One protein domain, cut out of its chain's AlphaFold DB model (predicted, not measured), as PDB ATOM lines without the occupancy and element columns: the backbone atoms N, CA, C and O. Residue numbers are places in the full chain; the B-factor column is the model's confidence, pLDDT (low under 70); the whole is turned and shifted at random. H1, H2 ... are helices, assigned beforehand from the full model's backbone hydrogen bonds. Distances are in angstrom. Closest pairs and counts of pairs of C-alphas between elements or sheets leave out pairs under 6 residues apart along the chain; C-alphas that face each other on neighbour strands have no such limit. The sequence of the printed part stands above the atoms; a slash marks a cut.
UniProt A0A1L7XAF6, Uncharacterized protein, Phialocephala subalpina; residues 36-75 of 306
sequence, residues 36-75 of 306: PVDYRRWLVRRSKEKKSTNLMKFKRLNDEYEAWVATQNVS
ATOM      1  N   PRO A  36      37.916  53.230  23.316       97.44
ATOM      2  CA  PRO A  36      38.735  54.179  22.573       97.44
ATOM      3  C   PRO A  36      39.672  53.463  21.593       97.44
ATOM      4  O   PRO A  36      40.338  52.486  21.953       97.44
ATOM      5  N   VAL A  37      39.768  53.975  20.364       97.00
ATOM      6  CA  VAL A  37      40.598  53.380  19.301       97.00
ATOM      7  C   VAL A  37      42.060  53.258  19.737       97.00
ATOM      8  O   VAL A  37      42.687  52.220  19.515       97.00
ATOM      9  N   ASP A  38      42.588  54.269  20.428       97.69
ATOM     10  CA  ASP A  38      43.963  54.264  20.935       97.69
ATOM     11  C   ASP A  38      44.199  53.172  21.978       97.69
ATOM     12  O   ASP A  38      45.248  52.524  21.977       97.69
ATOM     13  N   TYR A  39      43.201  52.900  22.822       97.44
ATOM     14  CA  TYR A  39      43.268  51.819  23.801       97.44
ATOM     15  C   TYR A  39      43.278  50.447  23.118       97.44
ATOM     16  O   TYR A  39      44.099  49.593  23.466       97.44
ATOM     17  N   ARG A  40      42.436  50.246  22.091       97.62
ATOM     18  CA  ARG A  40      42.448  49.007  21.291       97.62
ATOM     19  C   ARG A  40      43.805  48.795  20.618       97.62
ATOM     20  O   ARG A  40      44.415  47.738  20.787       97.62
ATOM     21  N   ARG A  41      44.337  49.824  19.947       97.75
ATOM     22  CA  ARG A  41      45.667  49.786  19.309       97.75
ATOM     23  C   ARG A  41      46.782  49.498  20.314       97.75
ATOM     24  O   ARG A  41      47.682  48.707  20.023       97.75
ATOM     25  N   TRP A  42      46.724  50.110  21.496       97.69
ATOM     26  CA  TRP A  42      47.686  49.868  22.568       97.69
ATOM     27  C   TRP A  42      47.660  48.408  23.042       97.69
ATOM     28  O   TRP A  42      48.720  47.785  23.132       97.69
ATOM     29  N   LEU A  43      46.478  47.824  23.261       97.69
ATOM     30  CA  LEU A  43      46.342  46.413  23.646       97.69
ATOM     31  C   LEU A  43      46.831  45.453  22.552       97.69
ATOM     32  O   LEU A  43      47.540  44.490  22.859       97.69
ATOM     33  N   VAL A  44      46.525  45.731  21.279       98.06
ATOM     34  CA  VAL A  44      47.036  44.944  20.144       98.06
ATOM     35  C   VAL A  44      48.564  44.997  20.097       98.06
ATOM     36  O   VAL A  44      49.205  43.954  19.956       98.06
ATOM     37  N   ARG A  45      49.180  46.170  20.291       98.06
ATOM     38  CA  ARG A  45      50.647  46.289  20.388       98.06
ATOM     39  C   ARG A  45      51.190  45.484  21.569       98.06
ATOM     40  O   ARG A  45      52.111  44.688  21.396       98.06
ATOM     41  N   ARG A  46      50.569  45.619  22.742       97.69
ATOM     42  CA  ARG A  46      50.988  44.931  23.969       97.69
ATOM     43  C   ARG A  46      50.889  43.410  23.859       97.69
ATOM     44  O   ARG A  46      51.704  42.723  24.466       97.69
ATOM     45  N   SER A  47      49.956  42.886  23.061       97.50
ATOM     46  CA  SER A  47      49.838  41.444  22.790       97.50
ATOM     47  C   SER A  47      51.067  40.849  22.085       97.50
ATOM     48  O   SER A  47      51.376  39.675  22.281       97.50
ATOM     49  N   LYS A  48      51.809  41.660  21.312       96.62
ATOM     50  CA  LYS A  48      53.054  41.238  20.648       96.62
ATOM     51  C   LYS A  48      54.212  41.122  21.638       96.62
ATOM     52  O   LYS A  48      55.017  40.203  21.544       96.62
ATOM     53  N   GLU A  49      54.271  42.044  22.595       97.88
ATOM     54  CA  GLU A  49      55.300  42.087  23.640       97.88
ATOM     55  C   GLU A  49      55.033  41.059  24.747       97.88
ATOM     56  O   GLU A  49      55.957  40.455  25.287       97.88
ATOM     57  N   LYS A  50      53.758  40.865  25.104       96.81
ATOM     58  CA  LYS A  50      53.314  39.978  26.182       96.81
ATOM     59  C   LYS A  50      52.246  39.018  25.672       96.81
ATOM     60  O   LYS A  50      51.098  39.401  25.457       96.81
ATOM     61  N   LYS A  51      52.602  37.737  25.591       96.12
ATOM     62  CA  LYS A  51      51.715  36.646  25.154       96.12
ATOM     63  C   LYS A  51      50.795  36.153  26.277       96.12
ATOM     64  O   LYS A  51      50.761  34.964  26.580       96.12
ATOM     65  N   SER A  52      50.069  37.055  26.936       97.56
ATOM     66  CA  SER A  52      49.051  36.623  27.898       97.56
ATOM     67  C   SER A  52      47.808  36.124  27.160       97.56
ATOM     68  O   SER A  52      47.425  36.667  26.122       97.56
ATOM     69  N   THR A  53      47.141  35.106  27.705       97.62
ATOM     70  CA  THR A  53      45.945  34.509  27.089       97.62
ATOM     71  C   THR A  53      44.852  35.548  26.828       97.62
ATOM     72  O   THR A  53      44.211  35.524  25.782       97.62
ATOM     73  N   ASN A  54      44.673  36.509  27.741       97.19
ATOM     74  CA  ASN A  54      43.688  37.583  27.584       97.19
ATOM     75  C   ASN A  54      44.049  38.547  26.448       97.19
ATOM     76  O   ASN A  54      43.172  38.902  25.667       97.19
ATOM     77  N   LEU A  55      45.327  38.923  26.310       97.50
ATOM     78  CA  LEU A  55      45.775  39.801  25.223       97.50
ATOM     79  C   LEU A  55      45.683  39.115  23.857       97.50
ATOM     80  O   LEU A  55      45.310  39.757  22.880       97.50
ATOM     81  N   MET A  56      45.961  37.811  23.787       98.06
ATOM     82  CA  MET A  56      45.805  37.036  22.550       98.06
ATOM     83  C   MET A  56      44.332  36.905  22.144       98.06
ATOM     84  O   MET A  56      44.003  37.104  20.974       98.06
ATOM     85  N   LYS A  57      43.436  36.635  23.106       97.50
ATOM     86  CA  LYS A  57      41.982  36.639  22.868       97.50
ATOM     87  C   LYS A  57      41.493  38.013  22.404       97.50
ATOM     88  O   LYS A  57      40.718  38.089  21.459       97.50
ATOM     89  N   PHE A  58      41.985  39.088  23.021       97.44
ATOM     90  CA  PHE A  58      41.660  40.454  22.612       97.44
ATOM     91  C   PHE A  58      42.138  40.771  21.196       97.44
ATOM     92  O   PHE A  58      41.383  41.336  20.415       97.44
ATOM     93  N   LYS A  59      43.373  40.388  20.845       98.06
ATOM     94  CA  LYS A  59      43.904  40.580  19.491       98.06
ATOM     95  C   LYS A  59      43.004  39.901  18.457       98.06
ATOM     96  O   LYS A  59      42.635  40.538  17.482       98.06
ATOM     97  N   ARG A  60      42.619  38.644  18.700       97.62
ATOM     98  CA  ARG A  60      41.710  37.909  17.813       97.62
ATOM     99  C   ARG A  60      40.365  38.626  17.650       97.62
ATOM    100  O   ARG A  60      39.918  38.791  16.526       97.62
ATOM    101  N   LEU A  61      39.771  39.096  18.749       96.88
ATOM    102  CA  LEU A  61      38.525  39.867  18.710       96.88
ATOM    103  C   LEU A  61      38.672  41.168  17.900       96.88
ATOM    104  O   LEU A  61      37.773  41.527  17.149       96.88
ATOM    105  N   ASN A  62      39.808  41.861  18.027       97.69
ATOM    106  CA  ASN A  62      40.093  43.060  17.240       97.69
ATOM    107  C   ASN A  62      40.229  42.747  15.746       97.69
ATOM    108  O   ASN A  62      39.676  43.479  14.935       97.69
ATOM    109  N   ASP A  63      40.930  41.668  15.392       97.25
ATOM    110  CA  ASP A  63      41.086  41.235  14.000       97.25
ATOM    111  C   ASP A  63      39.712  40.873  13.381       97.25
ATOM    112  O   ASP A  63      39.406  41.279  12.261       97.25
ATOM    113  N   GLU A  64      38.848  40.174  14.132       96.19
ATOM    114  CA  GLU A  64      37.470  39.844  13.722       96.19
ATOM    115  C   GLU A  64      36.595  41.104  13.570       96.19
ATOM    116  O   GLU A  64      35.840  41.226  12.604       96.19
ATOM    117  N   TYR A  65      36.727  42.070  14.483       96.00
ATOM    118  CA  TYR A  65      36.019  43.347  14.403       96.00
ATOM    119  C   TYR A  65      36.469  44.196  13.208       96.00
ATOM    120  O   TYR A  65      35.623  44.732  12.499       96.00
ATOM    121  N   GLU A  66      37.772  44.306  12.941       95.56
ATOM    122  CA  GLU A  66      38.283  45.053  11.783       95.56
ATOM    123  C   GLU A  66      37.857  44.411  10.458       95.56
ATOM    124  O   GLU A  66      37.456  45.125   9.538       95.56
ATOM    125  N   ALA A  67      37.863  43.075  10.375       94.38
ATOM    126  CA  ALA A  67      37.331  42.356   9.221       94.38
ATOM    127  C   ALA A  67      35.829  42.624   9.026       94.38
ATOM    128  O   ALA A  67      35.391  42.861   7.902       94.38
ATOM    129  N   TRP A  68      35.048  42.647  10.109       93.44
ATOM    130  CA  TRP A  68      33.623  42.978  10.057       93.44
ATOM    131  C   TRP A  68      33.372  44.435   9.636       93.44
ATOM    132  O   TRP A  68      32.538  44.693   8.775       93.44
ATOM    133  N   VAL A  69      34.131  45.402  10.160       92.94
ATOM    134  CA  VAL A  69      34.028  46.807   9.720       92.94
ATOM    135  C   VAL A  69      34.386  46.940   8.237       92.94
ATOM    136  O   VAL A  69      33.728  47.684   7.507       92.94
ATOM    137  N   ALA A  70      35.391  46.198   7.761       91.25
ATOM    138  CA  ALA A  70      35.753  46.182   6.348       91.25
ATOM    139  C   ALA A  70      34.614  45.645   5.466       91.25
ATOM    140  O   ALA A  70      34.347  46.232   4.421       91.25
ATOM    141  N   THR A  71      33.896  44.593   5.881       90.19
ATOM    142  CA  THR A  71      32.754  44.078   5.103       90.19
ATOM    143  C   THR A  71      31.560  45.028   5.109       90.19
ATOM    144  O   THR A  71      30.930  45.197   4.067       90.19
ATOM    145  N   GLN A  72      31.281  45.704   6.228       88.31
ATOM    146  CA  GLN A  72      30.215  46.713   6.291       88.31
ATOM    147  C   GLN A  72      30.506  47.911   5.376       88.31
ATOM    148  O   GLN A  72      29.617  48.376   4.665       88.31
ATOM    149  N   ASN A  73      31.760  48.369   5.321       82.31
ATOM    150  CA  ASN A  73      32.156  49.491   4.461       82.31
ATOM    151  C   ASN A  73      32.137  49.146   2.962       82.31
ATOM    152  O   ASN A  73      31.958  50.034   2.132       82.31
ATOM    153  N   VAL A  74      32.300  47.869   2.605       78.88
ATOM    154  CA  VAL A  74      32.231  47.388   1.212       78.88
ATOM    155  C   VAL A  74      30.777  47.240   0.729       78.88
ATOM    156  O   VAL A  74      30.533  47.140  -0.470       78.88
ATOM    157  N   SER A  75      29.790  47.300   1.632       61.78
ATOM    158  CA  SER A  75      28.366  47.156   1.300       61.78
ATOM    159  C   SER A  75      27.734  48.384   0.631       61.78
ATOM    160  O   SER A  75      26.540  48.361   0.325       61.78
TER     161      SER A  75
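This is residues 36 to 75 of the 306 residues of an uncharacterized protein of Phialocephala subalpina (UniProt A0A1L7XAF6). Two helices meet near their ends as an uneven V: the shorter H1 comes first, and the chain folds back at a tight link into the longer H2, whose far part, residues 64 to 74, sticks out as a free arm. The printed part has 40 residues with two named helices, H1 then H2, and no named strand; its class is all helix. It is loose, with a radius of gyration of the C-alphas of 11.3 A, and spans 36 by 18 by 12 A, only just elongated.

H1, residues 37 to 49, touches H2, residues 53 to 74, which meets it with residues 55 to 62 alone. Their closest C-alphas, those of Ser 47 and Leu 55, are 5.0 A apart. The helices run opposite ways at a steep tilt of 47 degrees. Every O i to N i+4 pair is within hydrogen-bond range in H2, and 7 of 9 are in H1.

H1 begins at C-alpha 37 (40.598, 53.380, 19.301) and is 19.0 A long from first to last C-alpha. H2 measures 32.0 A, from C-alpha 53 to C-alpha 74 (32.231, 47.388, 1.212).

The C-alphas farthest apart, those of Lys 50 and Ser 75, are 36.0 A apart. The printed part has no cut. Residue 75 is under 70 in pLDDT.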